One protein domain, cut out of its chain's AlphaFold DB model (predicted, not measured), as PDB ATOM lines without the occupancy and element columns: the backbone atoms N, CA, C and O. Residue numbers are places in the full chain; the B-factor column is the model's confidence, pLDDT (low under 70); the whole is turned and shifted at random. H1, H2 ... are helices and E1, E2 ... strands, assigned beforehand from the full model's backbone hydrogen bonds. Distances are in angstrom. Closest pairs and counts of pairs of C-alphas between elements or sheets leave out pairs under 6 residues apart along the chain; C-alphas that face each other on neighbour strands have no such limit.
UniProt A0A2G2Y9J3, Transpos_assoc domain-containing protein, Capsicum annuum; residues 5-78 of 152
ATOM      1  N   TRP A   5     198.702 155.755 202.115       87.75
ATOM      2  CA  TRP A   5     199.916 154.949 202.012       87.75
ATOM      3  C   TRP A   5     201.136 155.739 201.528       87.75
ATOM      4  O   TRP A   5     202.256 155.384 201.863       87.75
ATOM      5  N   ILE A   6     200.933 156.850 200.815       86.00
ATOM      6  CA  ILE A   6     202.001 157.772 200.399       86.00
ATOM      7  C   ILE A   6     202.782 158.336 201.599       86.00
ATOM      8  O   ILE A   6     203.949 158.689 201.456       86.00
ATOM      9  N   LEU A   7     202.147 158.409 202.770       86.12
ATOM     10  CA  LEU A   7     202.721 158.923 204.015       86.12
ATOM     11  C   LEU A   7     203.332 157.824 204.891       86.12
ATOM     12  O   LEU A   7     203.970 158.131 205.896       86.12
ATOM     13  N   MET A   8     203.101 156.554 204.556       88.69
ATOM     14  CA  MET A   8     203.642 155.442 205.328       88.69
ATOM     15  C   MET A   8     205.144 155.288 205.051       88.69
ATOM     16  O   MET A   8     205.590 155.522 203.922       88.69
ATOM     17  N   PRO A   9     205.945 154.863 206.043       87.69
ATOM     18  CA  PRO A   9     207.351 154.568 205.808       87.69
ATOM     19  C   PRO A   9     207.509 153.419 204.798       87.69
ATOM     20  O   PRO A   9     206.854 152.387 204.901       87.69
ATOM     21  N   ARG A  10     208.408 153.565 203.817       89.00
ATOM     22  CA  ARG A  10     208.565 152.579 202.724       89.00
ATOM     23  C   ARG A  10     209.056 151.202 203.155       89.00
ATOM     24  O   ARG A  10     208.953 150.244 202.395       89.00
ATOM     25  N   ASN A  11     209.669 151.122 204.330       88.19
ATOM     26  CA  ASN A  11     210.181 149.883 204.897       88.19
ATOM     27  C   ASN A  11     209.085 149.044 205.568       88.19
ATOM     28  O   ASN A  11     209.399 147.977 206.093       88.19
ATOM     29  N   THR A  12     207.830 149.500 205.564       92.38
ATOM     30  CA  THR A  12     206.726 148.741 206.142       92.38
ATOM     31  C   THR A  12     206.056 147.836 205.104       92.38
ATOM     32  O   THR A  12     205.951 148.193 203.921       92.38
ATOM     33  N   PRO A  13     205.578 146.648 205.513       92.12
ATOM     34  CA  PRO A  13     204.833 145.766 204.620       92.12
ATOM     35  C   PRO A  13     203.519 146.404 204.138       92.12
ATOM     36  O   PRO A  13     203.088 146.140 203.016       92.12
ATOM     37  N   GLU A  14     202.909 147.289 204.929       92.25
ATOM     38  CA  GLU A  14     201.675 148.000 204.579       92.25
ATOM     39  C   GLU A  14     201.880 148.957 203.400       92.25
ATOM     40  O   GLU A  14     201.018 149.038 202.514       92.25
ATOM     41  N   TYR A  15     203.031 149.645 203.351       92.62
ATOM     42  CA  TYR A  15     203.400 150.483 202.212       92.62
ATOM     43  C   TYR A  15     203.524 149.636 200.949       92.62
ATOM     44  O   TYR A  15     202.938 149.968 199.920       92.62
ATOM     45  N   LEU A  16     204.243 148.510 201.031       93.38
ATOM     46  CA  LEU A  16     204.453 147.619 199.894       93.38
ATOM     47  C   LEU A  16     203.132 147.040 199.366       93.38
ATOM     48  O   LEU A  16     202.919 146.992 198.152       93.38
ATOM     49  N   LEU A  17     202.240 146.619 200.263       94.06
ATOM     50  CA  LEU A  17     200.920 146.105 199.902       94.06
ATOM     51  C   LEU A  17     200.089 147.174 199.187       94.06
ATOM     52  O   LEU A  17     199.584 146.941 198.087       94.06
ATOM     53  N   SER A  18     199.992 148.362 199.783       92.94
ATOM     54  CA  SER A  18     199.210 149.469 199.230       92.94
ATOM     55  C   SER A  18     199.787 149.975 197.904       92.94
ATOM     56  O   SER A  18     199.039 150.278 196.977       92.94
ATOM     57  N   LEU A  19     201.117 150.000 197.771       92.38
ATOM     58  CA  LEU A  19     201.805 150.332 196.525       92.38
ATOM     59  C   LEU A  19     201.452 149.342 195.409       92.38
ATOM     60  O   LEU A  19     201.158 149.762 194.292       92.38
ATOM     61  N   ASN A  20     201.446 148.037 195.693       94.00
ATOM     62  CA  ASN A  20     201.051 147.035 194.700       94.00
ATOM     63  C   ASN A  20     199.588 147.205 194.281       94.00
ATOM     64  O   ASN A  20     199.312 147.247 193.086       94.00
ATOM     65  N   GLN A  21     198.676 147.420 195.232       94.12
ATOM     66  CA  GLN A  21     197.269 147.707 194.925       94.12
ATOM     67  C   GLN A  21     197.103 148.973 194.072       94.12
ATOM     68  O   GLN A  21     196.278 149.010 193.160       94.12
ATOM     69  N   PHE A  22     197.893 150.016 194.346       92.31
ATOM     70  CA  PHE A  22     197.901 151.234 193.541       92.31
ATOM     71  C   PHE A  22     198.363 150.953 192.111       92.31
ATOM     72  O   PHE A  22     197.736 151.428 191.164       92.31
ATOM     73  N   LEU A  23     199.441 150.183 191.946       92.31
ATOM     74  CA  LEU A  23     199.937 149.804 190.627       92.31
ATOM     75  C   LEU A  23     198.903 148.967 189.878       92.31
ATOM     76  O   LEU A  23     198.618 149.268 188.726       92.31
ATOM     77  N   ASP A  24     198.289 147.981 190.522       94.69
ATOM     78  CA  ASP A  24     197.266 147.151 189.887       94.69
ATOM     79  C   ASP A  24     196.083 148.004 189.423       94.69
ATOM     80  O   ASP A  24     195.654 147.902 188.274       94.69
ATOM     81  N   PHE A  25     195.626 148.940 190.259       92.19
ATOM     82  CA  PHE A  25     194.604 149.913 189.883       92.19
ATOM     83  C   PHE A  25     195.042 150.798 188.701       92.19
ATOM     84  O   PHE A  25     194.280 150.981 187.752       92.19
ATOM     85  N   ALA A  26     196.257 151.348 188.730       90.81
ATOM     86  CA  ALA A  26     196.753 152.247 187.690       90.81
ATOM     87  C   ALA A  26     196.926 151.539 186.339       90.81
ATOM     88  O   ALA A  26     196.562 152.093 185.304       90.81
ATOM     89  N   PHE A  27     197.451 150.313 186.343       92.62
ATOM     90  CA  PHE A  27     197.656 149.534 185.125       92.62
ATOM     91  C   PHE A  27     196.347 148.968 184.574       92.62
ATOM     92  O   PHE A  27     196.167 148.954 183.364       92.62
ATOM     93  N   THR A  28     195.396 148.594 185.431       94.44
ATOM     94  CA  THR A  28     194.073 148.136 184.975       94.44
ATOM     95  C   THR A  28     193.307 149.244 184.249       94.44
ATOM     96  O   THR A  28     192.637 148.980 183.258       94.44
ATOM     97  N   ASN A  29     193.409 150.490 184.726       90.50
ATOM     98  CA  ASN A  29     192.572 151.591 184.236       90.50
ATOM     99  C   ASN A  29     193.276 152.548 183.263       90.50
ATOM    100  O   ASN A  29     192.607 153.324 182.587       90.50
ATOM    101  N   GLY A  30     194.610 152.560 183.220       85.88
ATOM    102  CA  GLY A  30     195.377 153.572 182.487       85.88
ATOM    103  C   GLY A  30     196.545 153.031 181.672       85.88
ATOM    104  O   GLY A  30     197.335 153.832 181.162       85.88
ATOM    105  N   ALA A  31     196.701 151.706 181.568       91.31
ATOM    106  CA  ALA A  31     197.752 151.136 180.739       91.31
ATOM    107  C   ALA A  31     197.362 151.112 179.260       91.31
ATOM    108  O   ALA A  31     196.232 150.796 178.895       91.31
ATOM    109  N   ILE A  32     198.344 151.389 178.407       91.19
ATOM    110  CA  ILE A  32     198.322 151.024 176.995       91.19
ATOM    111  C   ILE A  32     199.376 149.931 176.833       91.19
ATOM    112  O   ILE A  32     200.575 150.183 176.980       91.19
ATOM    113  N   GLY A  33     198.919 148.699 176.599       91.19
ATOM    114  CA  GLY A  33     199.771 147.513 176.662       91.19
ATOM    115  C   GLY A  33     200.269 147.261 178.088       91.19
ATOM    116  O   GLY A  33     199.479 147.119 179.015       91.19
ATOM    117  N   ASP A  34     201.588 147.226 178.267       90.75
ATOM    118  CA  ASP A  34     202.265 146.957 179.542       90.75
ATOM    119  C   ASP A  34     202.790 148.227 180.233       90.75
ATOM    120  O   ASP A  34     203.618 148.152 181.150       90.75
ATOM    121  N   LYS A  35     202.347 149.410 179.783       92.31
ATOM    122  CA  LYS A  35     202.881 150.702 180.221       92.31
ATOM    123  C   LYS A  35     201.786 151.679 180.601       92.31
ATOM    124  O   LYS A  35     200.767 151.765 179.928       92.31
ATOM    125  N   ILE A  36     202.058 152.501 181.609       91.00
ATOM    126  CA  ILE A  36     201.238 153.665 181.966       91.00
ATOM    127  C   ILE A  36     202.006 154.957 181.699       91.00
ATOM    128  O   ILE A  36     203.239 155.001 181.783       91.00
ATOM    129  N   LYS A  37     201.287 156.044 181.424       85.56
ATOM    130  CA  LYS A  37     201.878 157.384 181.413       85.56
ATOM    131  C   LYS A  37     202.069 157.844 182.857       85.56
ATOM    132  O   LYS A  37     201.097 158.094 183.563       85.56
ATOM    133  N   PHE A  38     203.318 157.960 183.299       79.62
ATOM    134  CA  PHE A  38     203.636 158.321 184.681       79.62
ATOM    135  C   PHE A  38     204.309 159.694 184.747       79.62
ATOM    136  O   PHE A  38     205.511 159.824 184.544       79.62
ATOM    137  N   SER A  39     203.526 160.738 185.022       64.50
ATOM    138  CA  SER A  39     204.015 162.115 185.132       64.50
ATOM    139  C   SER A  39     204.434 162.439 186.567       64.50
ATOM    140  O   SER A  39     203.678 163.044 187.328       64.50
ATOM    141  N   TYR A  40     205.636 162.032 186.954       67.31
ATOM    142  CA  TYR A  40     206.222 162.433 188.231       67.31
ATOM    143  C   TYR A  40     207.091 163.672 188.034       67.31
ATOM    144  O   TYR A  40     208.017 163.619 187.243       67.31
ATOM    145  N   ARG A  41     206.848 164.785 188.739       58.06
ATOM    146  CA  ARG A  41     207.566 166.057 188.476       58.06
ATOM    147  C   ARG A  41     209.096 165.969 188.596       58.06
ATOM    148  O   ARG A  41     209.782 166.717 187.924       58.06
ATOM    149  N   ILE A  42     209.625 165.059 189.422       53.25
ATOM    150  CA  ILE A  42     211.084 164.856 189.603       53.25
ATOM    151  C   ILE A  42     211.661 163.873 188.565       53.25
ATOM    152  O   ILE A  42     212.819 163.460 188.621       53.25
ATOM    153  N   CYS A  43     210.825 163.403 187.655       55.78
ATOM    154  CA  CYS A  43     211.213 162.576 186.541       55.78
ATOM    155  C   CYS A  43     210.612 163.200 185.298       55.78
ATOM    156  O   CYS A  43     209.437 162.996 185.015       55.78
ATOM    157  N   ASP A  44     211.434 163.872 184.497       54.00
ATOM    158  CA  ASP A  44     211.061 164.425 183.182       54.00
ATOM    159  C   ASP A  44     210.542 163.371 182.176       54.00
ATOM    160  O   ASP A  44     210.335 163.630 180.991       54.00
ATOM    161  N   PHE A  45     210.287 162.149 182.634       55.50
ATOM    162  CA  PHE A  45     209.655 161.080 181.904       55.50
ATOM    163  C   PHE A  45     208.157 161.354 181.742       55.50
ATOM    164  O   PHE A  45     207.315 160.660 182.298       55.50
ATOM    165  N   LYS A  46     207.804 162.252 180.817       65.69
ATOM    166  CA  LYS A  46     206.510 162.215 180.100       65.69
ATOM    167  C   LYS A  46     206.391 160.970 179.193       65.69
ATOM    168  O   LYS A  46     205.756 161.018 178.144       65.69
ATOM    169  N   LYS A  47     207.053 159.870 179.558       77.38
ATOM    170  CA  LYS A  47     207.188 158.643 178.774       77.38
ATOM    171  C   LYS A  47     206.292 157.561 179.371       77.38
ATOM    172  O   LYS A  47     205.987 157.573 180.562       77.38
ATOM    173  N   TRP A  48     205.879 156.633 178.524       88.12
ATOM    174  CA  TRP A  48     205.174 155.420 178.919       88.12
ATOM    175  C   TRP A  48     206.136 154.489 179.662       88.12
ATOM    176  O   TRP A  48     207.191 154.153 179.127       88.12
ATOM    177  N   GLN A  49     205.791 154.104 180.890       88.50
ATOM    178  CA  GLN A  49     206.651 153.330 181.785       88.50
ATOM    179  C   GLN A  49     206.004 152.012 182.186       88.50
ATOM    180  O   GLN A  49     204.800 151.952 182.434       88.50
ATOM    181  N   THR A  50     206.824 150.966 182.295       92.69
ATOM    182  CA  THR A  50     206.380 149.640 182.736       92.69
ATOM    183  C   THR A  50     206.183 149.594 184.248       92.69
ATOM    184  O   THR A  50     206.759 150.391 184.998       92.69
ATOM    185  N   ARG A  51     205.399 148.616 184.717       93.62
ATOM    186  CA  ARG A  51     205.064 148.437 186.143       93.62
ATOM    187  C   ARG A  51     206.296 148.426 187.040       93.62
ATOM    188  O   ARG A  51     206.321 149.116 188.055       93.62
ATOM    189  N   ASN A  52     207.339 147.708 186.632       92.25
ATOM    190  CA  ASN A  52     208.560 147.571 187.420       92.25
ATOM    191  C   ASN A  52     209.334 148.896 187.554       92.25
ATOM    192  O   ASN A  52     209.850 149.217 188.624       92.25
ATOM    193  N   VAL A  53     209.376 149.702 186.486       89.38
ATOM    194  CA  VAL A  53     210.047 151.013 186.502       89.38
ATOM    195  C   VAL A  53     209.312 151.987 187.422       89.38
ATOM    196  O   VAL A  53     209.954 152.717 188.179       89.38
ATOM    197  N   VAL A  54     207.977 151.986 187.382       89.44
ATOM    198  CA  VAL A  54     207.148 152.825 188.260       89.44
ATOM    199  C   VAL A  54     207.291 152.383 189.719       89.44
ATOM    200  O   VAL A  54     207.538 153.222 190.582       89.44
ATOM    201  N   PHE A  55     207.233 151.076 189.988       91.62
ATOM    202  CA  PHE A  55     207.446 150.505 191.321       91.62
ATOM    203  C   PHE A  55     208.781 150.952 191.926       91.62
ATOM    204  O   PHE A  55     208.833 151.513 193.019       91.62
ATOM    205  N   HIS A  56     209.869 150.768 191.181       89.88
ATOM    206  CA  HIS A  56     211.204 151.134 191.631       89.88
ATOM    207  C   HIS A  56     211.352 152.645 191.875       89.88
ATOM    208  O   HIS A  56     212.022 153.055 192.824       89.88
ATOM    209  N   HIS A  57     210.704 153.483 191.059       87.25
ATOM    210  CA  HIS A  57     210.680 154.927 191.288       87.25
ATOM    211  C   HIS A  57     209.996 155.299 192.601       87.25
ATOM    212  O   HIS A  57     210.545 156.097 193.359       87.25
ATOM    213  N   LEU A  58     208.838 154.699 192.878       87.19
ATOM    214  CA  LEU A  58     208.065 154.948 194.096       87.19
ATOM    215  C   LEU A  58     208.786 154.436 195.353       87.19
ATOM    216  O   LEU A  58     208.712 155.064 196.407       87.19
ATOM    217  N   MET A  59     209.572 153.363 195.220       88.62
ATOM    218  CA  MET A  59     210.421 152.845 196.297       88.62
ATOM    219  C   MET A  59     211.645 153.719 196.608       88.62
ATOM    220  O   MET A  59     212.108 153.727 197.745       88.62
ATOM    221  N   LYS A  60     212.203 154.433 195.621       84.69
ATOM    222  CA  LYS A  60     213.456 155.192 195.792       84.69
ATOM    223  C   LYS A  60     213.279 156.685 196.036       84.69
ATOM    224  O   LYS A  60     214.164 157.286 196.637       84.69
ATOM    225  N   LYS A  61     212.210 157.301 195.525       79.00
ATOM    226  CA  LYS A  61     212.027 158.758 195.578       79.00
ATOM    227  C   LYS A  61     210.885 159.155 196.502       79.00
ATOM    228  O   LYS A  61     209.780 158.625 196.396       79.00
ATOM    229  N   ASP A  62     211.154 160.145 197.352       72.81
ATOM    230  CA  ASP A  62     210.144 160.856 198.137       72.81
ATOM    231  C   ASP A  62     209.219 161.668 197.261       72.81
ATOM    232  O   ASP A  62     209.666 162.360 196.339       72.81
ATOM    233  N   PHE A  63     207.925 161.545 197.570       73.06
ATOM    234  CA  PHE A  63     206.896 162.395 197.004       73.06
ATOM    235  C   PHE A  63     207.241 163.844 197.330       73.06
ATOM    236  O   PHE A  63     207.607 164.137 198.469       73.06
ATOM    237  N   PRO A  64     207.135 164.760 196.354       72.50
ATOM    238  CA  PRO A  64     207.354 166.162 196.634       72.50
ATOM    239  C   PRO A  64     206.418 166.623 197.752       72.50
ATOM    240  O   PRO A  64     205.246 166.246 197.765       72.50
ATOM    241  N   GLU A  65     206.903 167.490 198.634       70.62
ATOM    242  CA  GLU A  65     206.123 167.992 199.770       70.62
ATOM    243  C   GLU A  65     204.779 168.592 199.326       70.62
ATOM    244  O   GLU A  65     203.736 168.256 199.874       70.62
ATOM    245  N   HIS A  66     204.760 169.346 198.221       69.75
ATOM    246  CA  HIS A  66     203.526 169.900 197.653       69.75
ATOM    247  C   HIS A  66     202.501 168.837 197.221       69.75
ATOM    248  O   HIS A  66     201.300 169.096 197.253       69.75
ATOM    249  N   TYR A  67     202.949 167.647 196.808       70.75
ATOM    250  CA  TYR A  67     202.056 166.541 196.456       70.75
ATOM    251  C   TYR A  67     201.412 165.948 197.708       70.75
ATOM    252  O   TYR A  67     200.216 165.667 197.713       70.75
ATOM    253  N   ILE A  68     202.190 165.829 198.786       69.31
ATOM    254  CA  ILE A  68     201.711 165.412 200.103       69.31
ATOM    255  C   ILE A  68     200.710 166.438 200.654       69.31
ATOM    256  O   ILE A  68     199.607 166.059 201.046       69.31
ATOM    257  N   THR A  69     201.031 167.734 200.610       64.94
ATOM    258  CA  THR A  69     200.134 168.812 201.056       64.94
ATOM    259  C   THR A  69     198.822 168.825 200.273       64.94
ATOM    260  O   THR A  69     197.755 168.904 200.880       64.94
ATOM    261  N   TRP A  70     198.872 168.679 198.944       66.75
ATOM    262  CA  TRP A  70     197.670 168.589 198.109       66.75
ATOM    263  C   TRP A  70     196.797 167.385 198.484       66.75
ATOM    264  O   TRP A  70     195.575 167.496 198.583       66.75
ATOM    265  N   LEU A  71     197.422 166.236 198.748       62.47
ATOM    266  CA  LEU A  71     196.725 165.023 199.165       62.47
ATOM    267  C   LEU A  71     196.014 165.196 200.513       62.47
ATOM    268  O   LEU A  71     194.899 164.708 200.696       62.47
ATOM    269  N   MET A  72     196.663 165.897 201.444       63.06
ATOM    270  CA  MET A  72     196.115 166.214 202.760       63.06
ATOM    271  C   MET A  72     194.957 167.209 202.658       63.06
ATOM    272  O   MET A  72     193.905 166.972 203.243       63.06
ATOM    273  N   GLN A  73     195.092 168.268 201.858       62.16
ATOM    274  CA  GLN A  73     194.017 169.239 201.616       62.16
ATOM    275  C   GLN A  73     192.795 168.590 200.957       62.16
ATOM    276  O   GLN A  73     191.670 168.804 201.398       62.16
ATOM    277  N   GLY A  74     193.007 167.711 199.972       56.09
ATOM    278  CA  GLY A  74     191.928 166.933 199.361       56.09
ATOM    279  C   GLY A  74     191.224 165.971 200.329       56.09
ATOM    280  O   GLY A  74     190.056 165.661 200.120       56.09
ATOM    281  N   LYS A  75     191.901 165.519 201.396       53.16
ATOM    282  CA  LYS A  75     191.303 164.706 202.470       53.16
ATOM    283  C   LYS A  75     190.565 165.533 203.522       53.16
ATOM    284  O   LYS A  75     189.552 165.064 204.032       53.16
ATOM    285  N   ILE A  76     191.029 166.744 203.832       51.47
ATOM    286  CA  ILE A  76     190.365 167.647 204.792       51.47
ATOM    287  C   ILE A  76     188.964 168.029 204.293       51.47
ATOM    288  O   ILE A  76     188.032 168.090 205.087       51.47
ATOM    289  N   ASN A  77     188.784 168.157 202.977       49.31
ATOM    290  CA  ASN A  77     187.481 168.429 202.360       49.31
ATOM    291  C   ASN A  77     186.484 167.249 202.446       49.31
ATOM    292  O   ASN A  77     185.329 167.406 202.068       49.31
ATOM    293  N   VAL A  78     186.925 166.063 202.894       45.53
ATOM    294  CA  VAL A  78     186.115 164.828 202.972       45.53
ATOM    295  C   VAL A  78     185.798 164.431 204.425       45.53
ATOM    296  O   VAL A  78     185.052 163.481 204.652       45.53
TER     297      VAL A  78
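This is residues 5 to 78 of the 152 residues of the protein "Transpos_assoc domain-containing protein" of Capsicum annuum (UniProt A0A2G2Y9J3). A long helix, H1, and a shorter one, H2, form a loose V, with a small strand hairpin, E1 and E2, at the end where H1 finishes and H2 starts. H3 lies away from both helices and from the hairpin, and its last residues, 73 to 76, stick out with 77 and 78. The printed part has 74 residues, with named elements in the order H1, E1, E2, H2, H3; the two strands are antiparallel, and the class is mostly helix. It is compact, with a radius of gyration of the C-alphas of 12.9 A and spans of 35 by 26 by 24 A.

H1, residues 13 to 30, touches H2, residues 51 to 60, with residues 19 to 27 alone. Their closest C-alphas, those of Leu 23 and Arg 51, are 6.9 A apart, and they run opposite ways at a steep tilt of 39 degrees. E1, residues 35 to 37, and E2, residues 48 to 50, form an antiparallel hairpin at 137 degrees, with N 36 and O 49 within hydrogen-bond range at 2.9 A. The closest C-alphas of H1 and E1, those of Gly 30 and Ile 36, are 5.9 A apart. H3, residues 65 to 76, is apart from H1, H2, E1 and E2. In H1, H2 and H3 every O i to N i+4 pair is within hydrogen-bond range.

H1 begins at C-alpha 13, (204.833, 145.766, 204.620), and is 25.3 A long. E1 and E2 have 3 residues each. H2 is 14.5 A long, and H3, 16.5 A long, ends at C-alpha 76, (190.365, 167.647, 204.792).

The C-alphas farthest apart, those of Gly 33 and Ile 76, are 35.8 A apart. The printed part has no cut and no long link. pLDDT is under 70 at residues 39 to 46, 66 and 68 to 78.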